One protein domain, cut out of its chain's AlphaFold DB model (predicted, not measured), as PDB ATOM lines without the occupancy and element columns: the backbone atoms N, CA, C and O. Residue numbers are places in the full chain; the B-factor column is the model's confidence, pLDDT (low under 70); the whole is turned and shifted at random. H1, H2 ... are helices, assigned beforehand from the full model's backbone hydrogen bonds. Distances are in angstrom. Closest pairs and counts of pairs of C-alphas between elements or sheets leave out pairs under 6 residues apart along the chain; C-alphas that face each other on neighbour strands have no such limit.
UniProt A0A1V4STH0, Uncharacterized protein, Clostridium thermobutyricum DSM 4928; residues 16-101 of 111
ATOM      1  N   HIS A  16      18.408  10.095  17.149       78.25
ATOM      2  CA  HIS A  16      19.777   9.585  17.044       78.25
ATOM      3  C   HIS A  16      20.772  10.429  17.851       78.25
ATOM      4  O   HIS A  16      21.607   9.877  18.565       78.25
ATOM      5  N   ALA A  17      20.654  11.759  17.800       83.81
ATOM      6  CA  ALA A  17      21.546  12.663  18.521       83.81
ATOM      7  C   ALA A  17      21.391  12.541  20.047       83.81
ATOM      8  O   ALA A  17      22.381  12.473  20.777       83.81
ATOM      9  N   GLU A  18      20.160  12.460  20.549       87.88
ATOM     10  CA  GLU A  18      19.869  12.260  21.967       87.88
ATOM     11  C   GLU A  18      20.389  10.908  22.447       87.88
ATOM     12  O   GLU A  18      21.042  10.840  23.488       87.88
ATOM     13  N   ALA A  19      20.136   9.840  21.687       87.62
ATOM     14  CA  ALA A  19      20.586   8.495  22.027       87.62
ATOM     15  C   ALA A  19      22.116   8.398  22.073       87.62
ATOM     16  O   ALA A  19      22.656   7.867  23.041       87.62
ATOM     17  N   MET A  20      22.815   8.958  21.081       89.44
ATOM     18  CA  MET A  20      24.280   9.005  21.079       89.44
ATOM     19  C   MET A  20      24.808   9.815  22.264       89.44
ATOM     20  O   MET A  20      25.593   9.308  23.055       89.44
ATOM     21  N   THR A  21      24.346  11.053  22.446       89.88
ATOM     22  CA  THR A  21      24.899  11.941  23.481       89.88
ATOM     23  C   THR A  21      24.635  11.435  24.902       89.88
ATOM     24  O   THR A  21      25.548  11.400  25.729       89.88
ATOM     25  N   THR A  22      23.409  10.996  25.197       90.56
ATOM     26  CA  THR A  22      23.055  10.461  26.520       90.56
ATOM     27  C   THR A  22      23.647   9.074  26.758       90.56
ATOM     28  O   THR A  22      24.119   8.805  27.864       90.56
ATOM     29  N   GLY A  23      23.692   8.220  25.731       91.44
ATOM     30  CA  GLY A  23      24.294   6.890  25.795       91.44
ATOM     31  C   GLY A  23      25.799   6.947  26.046       91.44
ATOM     32  O   GLY A  23      26.290   6.280  26.956       91.44
ATOM     33  N   THR A  24      26.527   7.803  25.324       92.69
ATOM     34  CA  THR A  24      27.967   8.020  25.532       92.69
ATOM     35  C   THR A  24      28.259   8.546  26.939       92.69
ATOM     36  O   THR A  24      29.151   8.030  27.615       92.69
ATOM     37  N   LEU A  25      27.481   9.520  27.431       94.38
ATOM     38  CA  LEU A  25      27.618  10.020  28.802       94.38
ATOM     39  C   LEU A  25      27.360   8.925  29.847       94.38
ATOM     40  O   LEU A  25      28.116   8.807  30.812       94.38
ATOM     41  N   ALA A  26      26.308   8.124  29.658       93.06
ATOM     42  CA  ALA A  26      25.972   7.023  30.553       93.06
ATOM     43  C   ALA A  26      27.071   5.950  30.571       93.06
ATOM     44  O   ALA A  26      27.463   5.514  31.651       93.06
ATOM     45  N   GLY A  27      27.610   5.580  29.406       92.69
ATOM     46  CA  GLY A  27      28.711   4.623  29.283       92.69
ATOM     47  C   GLY A  27      29.980   5.092  29.998       92.69
ATOM     48  O   GLY A  27      30.524   4.362  30.827       92.69
ATOM     49  N   LEU A  28      30.403   6.342  29.768       93.00
ATOM     50  CA  LEU A  28      31.547   6.930  30.474       93.00
ATOM     51  C   LEU A  28      31.324   6.939  31.993       93.00
ATOM     52  O   LEU A  28      32.216   6.581  32.762       93.00
ATOM     53  N   ASN A  29      30.130   7.333  32.438       94.56
ATOM     54  CA  ASN A  29      29.802   7.374  33.859       94.56
ATOM     55  C   ASN A  29      29.698   5.988  34.494       94.56
ATOM     56  O   ASN A  29      30.029   5.862  35.668       94.56
ATOM     57  N   ALA A  30      29.294   4.958  33.751       94.88
ATOM     58  CA  ALA A  30      29.283   3.585  34.244       94.88
ATOM     59  C   ALA A  30      30.706   3.099  34.567       94.88
ATOM     60  O   ALA A  30      30.937   2.577  35.657       94.88
ATOM     61  N   VAL A  31      31.672   3.348  33.673       93.50
ATOM     62  CA  VAL A  31      33.091   3.021  33.916       93.50
ATOM     63  C   VAL A  31      33.647   3.839  35.083       93.50
ATOM     64  O   VAL A  31      34.222   3.278  36.012       93.50
ATOM     65  N   LYS A  32      33.411   5.159  35.095       93.06
ATOM     66  CA  LYS A  32      33.835   6.034  36.202       93.06
ATOM     67  C   LYS A  32      33.273   5.576  37.548       93.06
ATOM     68  O   LYS A  32      34.002   5.569  38.534       93.06
ATOM     69  N   TYR A  33      32.003   5.173  37.583       95.12
ATOM     70  CA  TYR A  33      31.361   4.648  38.784       95.12
ATOM     71  C   TYR A  33      32.043   3.369  39.276       95.12
ATOM     72  O   TYR A  33      32.382   3.279  40.453       95.12
ATOM     73  N   ALA A  34      32.294   2.415  38.371       94.81
ATOM     74  CA  ALA A  34      32.975   1.163  38.697       94.81
ATOM     75  C   ALA A  34      34.390   1.382  39.264       94.81
ATOM     76  O   ALA A  34      34.865   0.576  40.057       94.81
ATOM     77  N   MET A  35      35.035   2.494  38.906       93.19
ATOM     78  CA  MET A  35      36.381   2.859  39.355       93.19
ATOM     79  C   MET A  35      36.410   3.848  40.528       93.19
ATOM     80  O   MET A  35      37.472   4.364  40.868       93.19
ATOM     81  N   GLY A  36      35.264   4.160  41.142       93.81
ATOM     82  CA  GLY A  36      35.196   5.114  42.255       93.81
ATOM     83  C   GLY A  36      35.545   6.559  41.868       93.81
ATOM     84  O   GLY A  36      35.840   7.383  42.732       93.81
ATOM     85  N   MET A  37      35.516   6.885  40.574       92.62
ATOM     86  CA  MET A  37      35.803   8.219  40.059       92.62
ATOM     87  C   MET A  37      34.570   9.125  40.135       92.62
ATOM     88  O   MET A  37      33.418   8.683  40.099       92.62
ATOM     89  N   LYS A  38      34.806  10.438  40.147       92.69
ATOM     90  CA  LYS A  38      33.732  11.432  40.061       92.69
ATOM     91  C   LYS A  38      33.005  11.336  38.714       92.69
ATOM     92  O   LYS A  38      33.632  11.424  37.657       92.69
ATOM     93  N   LEU A  39      31.677  11.219  38.761       94.44
ATOM     94  CA  LEU A  39      30.823  11.191  37.571       94.44
ATOM     95  C   LEU A  39      30.864  12.527  36.817       94.44
ATOM     96  O   LEU A  39      30.965  13.600  37.416       94.44
ATOM     97  N   LEU A  40      30.763  12.454  35.492       94.38
ATOM     98  CA  LEU A  40      30.618  13.608  34.618       94.38
ATOM     99  C   LEU A  40      29.151  14.049  34.576       94.38
ATOM    100  O   LEU A  40      28.270  13.275  34.205       94.38
ATOM    101  N   THR A  41      28.915  15.320  34.879       94.50
ATOM    102  CA  THR A  41      27.632  15.991  34.649       94.50
ATOM    103  C   THR A  41      27.857  17.088  33.621       94.50
ATOM    104  O   THR A  41      28.710  17.950  33.825       94.50
ATOM    105  N   LEU A  42      27.098  17.068  32.525       95.19
ATOM    106  CA  LEU A  42      27.148  18.142  31.534       95.19
ATOM    107  C   LEU A  42      26.419  19.384  32.080       95.19
ATOM    108  O   LEU A  42      25.299  19.251  32.580       95.19
ATOM    109  N   PRO A  43      27.021  20.584  32.003       96.25
ATOM    110  CA  PRO A  43      26.414  21.803  32.520       96.25
ATOM    111  C   PRO A  43      25.221  22.241  31.659       96.25
ATOM    112  O   PRO A  43      25.198  22.010  30.450       96.25
ATOM    113  N   ARG A  44      24.263  22.957  32.264       96.19
ATOM    114  CA  ARG A  44      23.099  23.538  31.558       96.19
ATOM    115  C   ARG A  44      23.462  24.561  30.484       96.19
ATOM    116  O   ARG A  44      22.654  24.868  29.624       96.19
ATOM    117  N   SER A  45      24.692  25.064  30.498       95.69
ATOM    118  CA  SER A  45      25.213  25.894  29.418       95.69
ATOM    119  C   SER A  45      25.393  25.124  28.101       95.69
ATOM    120  O   SER A  45      25.588  25.760  27.070       95.69
ATOM    121  N   LEU A  46      25.315  23.788  28.091       94.81
ATOM    122  CA  LEU A  46      25.274  22.965  26.880       94.81
ATOM    123  C   LEU A  46      23.855  22.469  26.599       94.81
ATOM    124  O   LEU A  46      23.165  22.040  27.519       94.81
ATOM    125  N   ALA A  47      23.465  22.412  25.321       94.12
ATOM    126  CA  ALA A  47      22.150  21.919  24.904       94.12
ATOM    127  C   ALA A  47      21.844  20.513  25.454       94.12
ATOM    128  O   ALA A  47      20.770  20.285  25.996       94.12
ATOM    129  N   THR A  48      22.798  19.579  25.399       93.69
ATOM    130  CA  THR A  48      22.631  18.236  25.982       93.69
ATOM    131  C   THR A  48      22.499  18.270  27.508       93.69
ATOM    132  O   THR A  48      21.697  17.527  28.070       93.69
ATOM    133  N   GLY A  49      23.269  19.122  28.192       94.94
ATOM    134  CA  GLY A  49      23.200  19.254  29.648       94.94
ATOM    135  C   GLY A  49      21.868  19.845  30.109       94.94
ATOM    136  O   GLY A  49      21.255  19.323  31.042       94.94
ATOM    137  N   ASP A  50      21.376  20.874  29.414       96.31
ATOM    138  CA  ASP A  50      20.051  21.441  29.666       96.31
ATOM    139  C   ASP A  50      18.936  20.452  29.317       96.31
ATOM    140  O   ASP A  50      18.024  20.292  30.118       96.31
ATOM    141  N   LEU A  51      19.039  19.704  28.210       94.25
ATOM    142  CA  LEU A  51      18.062  18.670  27.845       94.25
ATOM    143  C   LEU A  51      17.889  17.644  28.965       94.25
ATOM    144  O   LEU A  51      16.765  17.374  29.388       94.25
ATOM    145  N   ILE A  52      18.997  17.085  29.461       93.69
ATOM    146  CA  ILE A  52      18.975  16.088  30.537       93.69
ATOM    147  C   ILE A  52      18.377  16.696  31.807       93.69
ATOM    148  O   ILE A  52      17.504  16.095  32.434       93.69
ATOM    149  N   ALA A  53      18.833  17.888  32.199       95.31
ATOM    150  CA  ALA A  53      18.391  18.519  33.435       95.31
ATOM    151  C   ALA A  53      16.907  18.925  33.378       95.31
ATOM    152  O   ALA A  53      16.168  18.667  34.329       95.31
ATOM    153  N   PHE A  54      16.463  19.491  32.259       94.75
ATOM    154  CA  PHE A  54      15.084  19.903  32.035       94.75
ATOM    155  C   PHE A  54      14.147  18.698  31.952       94.75
ATOM    156  O   PHE A  54      13.143  18.656  32.658       94.75
ATOM    157  N   ALA A  55      14.495  17.661  31.183       92.12
ATOM    158  CA  ALA A  55      13.702  16.433  31.132       92.12
ATOM    159  C   ALA A  55      13.576  15.779  32.522       92.12
ATOM    160  O   ALA A  55      12.494  15.328  32.904       92.12
ATOM    161  N   ASN A  56      14.655  15.784  33.313       91.69
ATOM    162  CA  ASN A  56      14.637  15.286  34.687       91.69
ATOM    163  C   ASN A  56      13.722  16.113  35.600       91.69
ATOM    164  O   ASN A  56      12.989  15.540  36.405       91.69
ATOM    165  N   GLU A  57      13.724  17.438  35.492       94.00
ATOM    166  CA  GLU A  57      12.804  18.298  36.245       94.00
ATOM    167  C   GLU A  57      11.351  18.037  35.873       94.00
ATOM    168  O   GLU A  57      10.522  17.812  36.755       94.00
ATOM    169  N   MET A  58      11.063  17.968  34.577       91.81
ATOM    170  CA  MET A  58       9.712  17.744  34.083       91.81
ATOM    171  C   MET A  58       9.181  16.351  34.424       91.81
ATOM    172  O   MET A  58       7.992  16.186  34.682       91.81
ATOM    173  N   SER A  59      10.047  15.341  34.526       89.31
ATOM    174  CA  SER A  59       9.635  13.994  34.946       89.31
ATOM    175  C   SER A  59       9.055  13.932  36.370       89.31
ATOM    176  O   SER A  59       8.340  12.981  36.711       89.31
ATOM    177  N   LYS A  60       9.312  14.952  37.203       92.31
ATOM    178  CA  LYS A  60       8.769  15.050  38.566       92.31
ATOM    179  C   LYS A  60       7.268  15.358  38.570       92.31
ATOM    180  O   LYS A  60       6.590  14.980  39.522       92.31
ATOM    181  N   THR A  61       6.727  15.970  37.514       92.88
ATOM    182  CA  THR A  61       5.299  16.316  37.408       92.88
ATOM    183  C   THR A  61       4.526  15.296  36.570       92.88
ATOM    184  O   THR A  61       5.095  14.574  35.749       92.88
ATOM    185  N   SER A  62       3.214  15.187  36.796       91.69
ATOM    186  CA  SER A  62       2.359  14.244  36.056       91.69
ATOM    187  C   SER A  62       2.244  14.627  34.582       91.69
ATOM    188  O   SER A  62       2.313  13.783  33.692       91.69
ATOM    189  N   GLU A  63       2.135  15.924  34.334       89.81
ATOM    190  CA  GLU A  63       2.027  16.567  33.036       89.81
ATOM    191  C   GLU A  63       3.339  16.435  32.265       89.81
ATOM    192  O   GLU A  63       3.333  16.016  31.109       89.81
ATOM    193  N   GLY A  64       4.478  16.701  32.912       88.25
ATOM    194  CA  GLY A  64       5.788  16.617  32.271       88.25
ATOM    195  C   GLY A  64       6.153  15.196  31.838       88.25
ATOM    196  O   GLY A  64       6.765  15.018  30.787       88.25
ATOM    197  N   ARG A  65       5.682  14.162  32.550       87.44
ATOM    198  CA  ARG A  65       5.831  12.757  32.117       87.44
ATOM    199  C   ARG A  65       5.057  12.407  30.843       87.44
ATOM    200  O   ARG A  65       5.395  11.415  30.199       87.44
ATOM    201  N   LYS A  66       4.027  13.181  30.480       88.62
ATOM    202  CA  LYS A  66       3.258  12.985  29.237       88.62
ATOM    203  C   LYS A  66       3.945  13.622  28.027       88.62
ATOM    204  O   LYS A  66       3.618  13.279  26.892       88.62
ATOM    205  N   MET A  67       4.896  14.524  28.259       86.44
ATOM    206  CA  MET A  67       5.597  15.258  27.212       86.44
ATOM    207  C   MET A  67       6.860  14.524  26.755       86.44
ATOM    208  O   MET A  67       7.446  13.712  27.472       86.44
ATOM    209  N   ARG A  68       7.299  14.832  25.533       83.75
ATOM    210  CA  ARG A  68       8.567  14.354  24.973       83.75
ATOM    211  C   ARG A  68       9.517  15.532  24.803       83.75
ATOM    212  O   ARG A  68       9.142  16.548  24.226       83.75
ATOM    213  N   TYR A  69      10.742  15.357  25.279       89.06
ATOM    214  CA  TYR A  69      11.810  16.347  25.193       89.06
ATOM    215  C   TYR A  69      12.868  15.826  24.222       89.06
ATOM    216  O   TYR A  69      13.471  14.783  24.472       89.06
ATOM    217  N   THR A  70      13.028  16.508  23.092       90.62
ATOM    218  CA  THR A  70      13.965  16.167  22.008       90.62
ATOM    219  C   THR A  70      14.525  17.455  21.412       90.62
ATOM    220  O   THR A  70      13.873  18.496  21.495       90.62
ATOM    221  N   PHE A  71      15.698  17.406  20.785       88.62
ATOM    222  CA  PHE A  71      16.327  18.578  20.165       88.62
ATOM    223  C   PHE A  71      15.444  19.211  19.083       88.62
ATOM    224  O   PHE A  71      15.394  20.432  18.984       88.62
ATOM    225  N   ALA A  72      14.709  18.393  18.323       87.31
ATOM    226  CA  ALA A  72      13.777  18.849  17.288       87.31
ATOM    227  C   ALA A  72      12.333  19.070  17.789       87.31
ATOM    228  O   ALA A  72      11.483  19.561  17.051       87.31
ATOM    229  N   GLY A  73      12.017  18.683  19.028       87.25
ATOM    230  CA  GLY A  73      10.665  18.775  19.575       87.25
ATOM    231  C   GLY A  73      10.350  20.190  20.046       87.25
ATOM    232  O   GLY A  73      11.153  20.788  20.758       87.25
ATOM    233  N   SER A  74       9.159  20.700  19.719       87.12
ATOM    234  CA  SER A  74       8.757  22.094  19.976       87.12
ATOM    235  C   SER A  74       9.042  22.576  21.402       87.12
ATOM    236  O   SER A  74       9.547  23.678  21.586       87.12
ATOM    237  N   VAL A  75       8.790  21.742  22.413       92.75
ATOM    238  CA  VAL A  75       8.989  22.107  23.824       92.75
ATOM    239  C   VAL A  75      10.450  22.439  24.131       92.75
ATOM    240  O   VAL A  75      10.747  23.526  24.622       92.75
ATOM    241  N   PHE A  76      11.368  21.510  23.853       93.44
ATOM    242  CA  PHE A  76      12.775  21.722  24.179       93.44
ATOM    243  C   PHE A  76      13.476  22.600  23.141       93.44
ATOM    244  O   PHE A  76      14.320  23.401  23.514       93.44
ATOM    245  N   PHE A  77      13.085  22.539  21.868       92.56
ATOM    246  CA  PHE A  77      13.626  23.413  20.828       92.56
ATOM    247  C   PHE A  77      13.360  24.895  21.124       92.56
ATOM    248  O   PHE A  77      14.276  25.715  21.055       92.56
ATOM    249  N   ASN A  78      12.133  25.240  21.533       95.44
ATOM    250  CA  ASN A  78      11.794  26.614  21.909       95.44
ATOM    251  C   ASN A  78      12.580  27.069  23.145       95.44
ATOM    252  O   ASN A  78      13.092  28.186  23.166       95.44
ATOM    253  N   ARG A  79      12.739  26.189  24.142       95.88
ATOM    254  CA  ARG A  79      13.594  26.446  25.307       95.88
ATOM    255  C   ARG A  79      15.052  26.664  24.900       95.88
ATOM    256  O   ARG A  79      15.654  27.643  25.308       95.88
ATOM    257  N   MET A  80      15.602  25.793  24.062       94.38
ATOM    258  CA  MET A  80      16.986  25.863  23.596       94.38
ATOM    259  C   MET A  80      17.273  27.194  22.886       94.38
ATOM    260  O   MET A  80      18.340  27.773  23.085       94.38
ATOM    261  N   LYS A  81      16.316  27.714  22.106       95.75
ATOM    262  CA  LYS A  81      16.399  29.062  21.527       95.75
ATOM    263  C   LYS A  81      16.337  30.156  22.593       95.75
ATOM    264  O   LYS A  81      17.185  31.040  22.587       95.75
ATOM    265  N   ALA A  82      15.372  30.081  23.511       97.06
ATOM    266  CA  ALA A  82      15.196  31.074  24.574       97.06
ATOM    267  C   ALA A  82      16.416  31.183  25.510       97.06
ATOM    268  O   ALA A  82      16.754  32.273  25.955       97.06
ATOM    269  N   GLU A  83      17.103  30.070  25.766       96.00
ATOM    270  CA  GLU A  83      18.288  29.987  26.631       96.00
ATOM    271  C   GLU A  83      19.607  30.281  25.877       96.00
ATOM    272  O   GLU A  83      20.694  30.132  26.434       96.00
ATOM    273  N   GLY A  84      19.553  30.644  24.585       95.44
ATOM    274  CA  GLY A  84      20.751  30.915  23.776       95.44
ATOM    275  C   GLY A  84      21.647  29.684  23.565       95.44
ATOM    276  O   GLY A  84      22.869  29.790  23.426       95.44
ATOM    277  N   LEU A  85      21.056  28.489  23.595       95.19
ATOM    278  CA  LEU A  85      21.756  27.211  23.444       95.19
ATOM    279  C   LEU A  85      21.761  26.703  21.998       95.19
ATOM    280  O   LEU A  85      22.588  25.852  21.669       95.19
ATOM    281  N   TYR A  86      20.863  27.210  21.151       94.19
ATOM    282  CA  TYR A  86      20.804  26.868  19.732       94.19
ATOM    283  C   TYR A  86      21.879  27.639  18.958       94.19
ATOM    284  O   TYR A  86      21.725  28.827  18.690       94.19
ATOM    285  N   LEU A  87      22.980  26.956  18.644       91.19
ATOM    286  CA  LEU A  87      24.097  27.483  17.861       91.19
ATOM    287  C   LEU A  87      24.161  26.751  16.521       91.19
ATOM    288  O   LEU A  87      24.091  25.524  16.490       91.19
ATOM    289  N   GLU A  88      24.321  27.501  15.436       90.25
ATOM    290  CA  GLU A  88      24.381  26.951  14.074       90.25
ATOM    291  C   GLU A  88      25.822  26.823  13.561       90.25
ATOM    292  O   GLU A  88      26.121  25.935  12.768       90.25
ATOM    293  N   ASN A  89      26.731  27.672  14.048       92.38
ATOM    294  CA  ASN A  89      28.133  27.658  13.654       92.38
ATOM    295  C   ASN A  89      28.935  26.623  14.475       92.38
ATOM    296  O   ASN A  89      29.048  26.763  15.700       92.38
ATOM    297  N   PRO A  90      29.555  25.615  13.830       91.44
ATOM    298  CA  PRO A  90      30.380  24.621  14.512       91.44
ATOM    299  C   PRO A  90      31.555  25.201  15.309       91.44
ATOM    300  O   PRO A  90      31.935  24.626  16.331       91.44
ATOM    301  N   ASP A  91      32.139  26.320  14.884       93.12
ATOM    302  CA  ASP A  91      33.291  26.903  15.577       93.12
ATOM    303  C   ASP A  91      32.884  27.598  16.881       93.12
ATOM    304  O   ASP A  91      33.572  27.448  17.895       93.12
ATOM    305  N   ASP A  92      31.705  28.224  16.917       92.25
ATOM    306  CA  ASP A  92      31.129  28.773  18.152       92.25
ATOM    307  C   ASP A  92      30.838  27.659  19.167       92.25
ATOM    308  O   ASP A  92      31.100  27.804  20.366       92.25
ATOM    309  N   ILE A  93      30.365  26.504  18.682       92.75
ATOM    310  CA  ILE A  93      30.144  25.310  19.507       92.75
ATOM    311  C   ILE A  93      31.473  24.819  20.094       92.75
ATOM    312  O   ILE A  93      31.560  24.612  21.308       92.75
ATOM    313  N   LYS A  94      32.525  24.675  19.276       93.44
ATOM    314  CA  LYS A  94      33.857  24.239  19.740       93.44
ATOM    315  C   LYS A  94      34.438  25.190  20.784       93.44
ATOM    316  O   LYS A  94      34.896  24.740  21.832       93.44
ATOM    317  N   VAL A  95      34.388  26.501  20.532       95.38
ATOM    318  CA  VAL A  95      34.875  27.524  21.470       95.38
ATOM    319  C   VAL A  95      34.125  27.435  22.797       95.38
ATOM    320  O   VAL A  95      34.744  27.493  23.861       95.38
ATOM    321  N   LYS A  96      32.802  27.258  22.757       94.38
ATOM    322  CA  LYS A  96      31.973  27.116  23.957       94.38
ATOM    323  C   LYS A  96      32.314  25.857  24.754       94.38
ATOM    324  O   LYS A  96      32.489  25.949  25.965       94.38
ATOM    325  N   VAL A  97      32.450  24.708  24.092       95.06
ATOM    326  CA  VAL A  97      32.828  23.435  24.733       95.06
ATOM    327  C   VAL A  97      34.209  23.537  25.388       95.06
ATOM    328  O   VAL A  97      34.355  23.177  26.555       95.06
ATOM    329  N   LYS A  98      35.190  24.119  24.689       95.50
ATOM    330  CA  LYS A  98      36.545  24.335  25.213       95.50
ATOM    331  C   LYS A  98      36.568  25.271  26.424       95.50
ATOM    332  O   LYS A  98      37.228  24.987  27.416       95.50
ATOM    333  N   LYS A  99      35.798  26.367  26.398       95.56
ATOM    334  CA  LYS A  99      35.663  27.290  27.547       95.56
ATOM    335  C   LYS A  99      35.098  26.611  28.799       95.56
ATOM    336  O   LYS A  99      35.351  27.081  29.903       95.56
ATOM    337  N   LEU A 100      34.334  25.532  28.636       94.44
ATOM    338  CA  LEU A 100      33.792  24.738  29.740       94.44
ATOM    339  C   LEU A 100      34.753  23.633  30.213       94.44
ATOM    340  O   LEU A 100      34.410  22.918  31.153       94.44
ATOM    341  N   GLY A 101      35.925  23.480  29.582       94.44
ATOM    342  CA  GLY A 101      36.879  22.404  29.872       94.44
ATOM    343  C   GLY A 101      36.327  21.016  29.547       94.44
ATOM    344  O   GLY A 101      36.600  20.054  30.263       94.44
TER     345      GLY A 101
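This is residues 16 to 101 of the 111 residues of an uncharacterized protein of Clostridium thermobutyricum DSM 4928 (UniProt A0A1V4STH0). Start with H1, the longest helix: it and H2 make a wide L, with their first turns near the corner, while H3 is near the beginning of H2 and the last helix, H4, is set off by itself at the end of a short link. The four helices make an open frame with few contacts between them, joined by two long stretches: one folds back from the end of H1 to the corner, and the other loops out beyond the end of H2 before it reaches H3. The printed part has 86 residues with four named helices in the order H1, H2, H3, H4 and no named strand; its class is all helix. It is only just compact, close to loose, with a radius of gyration of the C-alphas of 14.1 A, and it spans 38 by 36 by 20 A, only just flat.

Find C-alpha 16 at (19.777, 9.585, 17.044); from there H1, residues 16 to 34, runs 26.7 A to C-alpha 34 at (32.975, 1.163, 38.697). Look next at H2, residues 47 to 58, which measures 16.0 A from first to last C-alpha. H3 is residues 74 to 82, 12.0 A long. H4, residues 90 to 99, is 14.3 A long and ends with C-alpha 99 at (35.663, 27.290, 27.547).

Begin at H1, which touches H2 with residues 18 to 22 alone, while H2 touches H1 with Thr 48 alone. The two helices only just touch, with 3 pairs of C-alphas within 8 A, and the closest C-alphas are those of Thr 21 and Thr 48, 7.1 A apart. Their lines are about perpendicular, at 83 degrees. Move on to H3, which is close to H2 but not clearly touching it; the closest C-alphas of the two are those of Ala 47 and Met 80, 6.6 A apart. H2 and H3 run opposite ways at a steep tilt of 56 degrees. H1 and H3 are apart, and H4 is apart from H1, H2 and H3. In the backbones of H1, H2, H3 and H4, every O i to N i+4 pair is within hydrogen-bond range.

Look for the two C-alphas farthest apart at Ser 62 and Asp 91, 39.2 A from each other. The printed part runs from residue 16 to residue 101 with no cut, and its first and last C-alphas are 24.9 A apart. The links from H1 to H2, 12 residues, and from H2 to H3, 15 residues, are long; the link from H3 to H4, 7 residues, is short. In the B-factor column you will find a mean pLDDT of the printed part of 92.5, and no printed residue is under 70 in this predicted model.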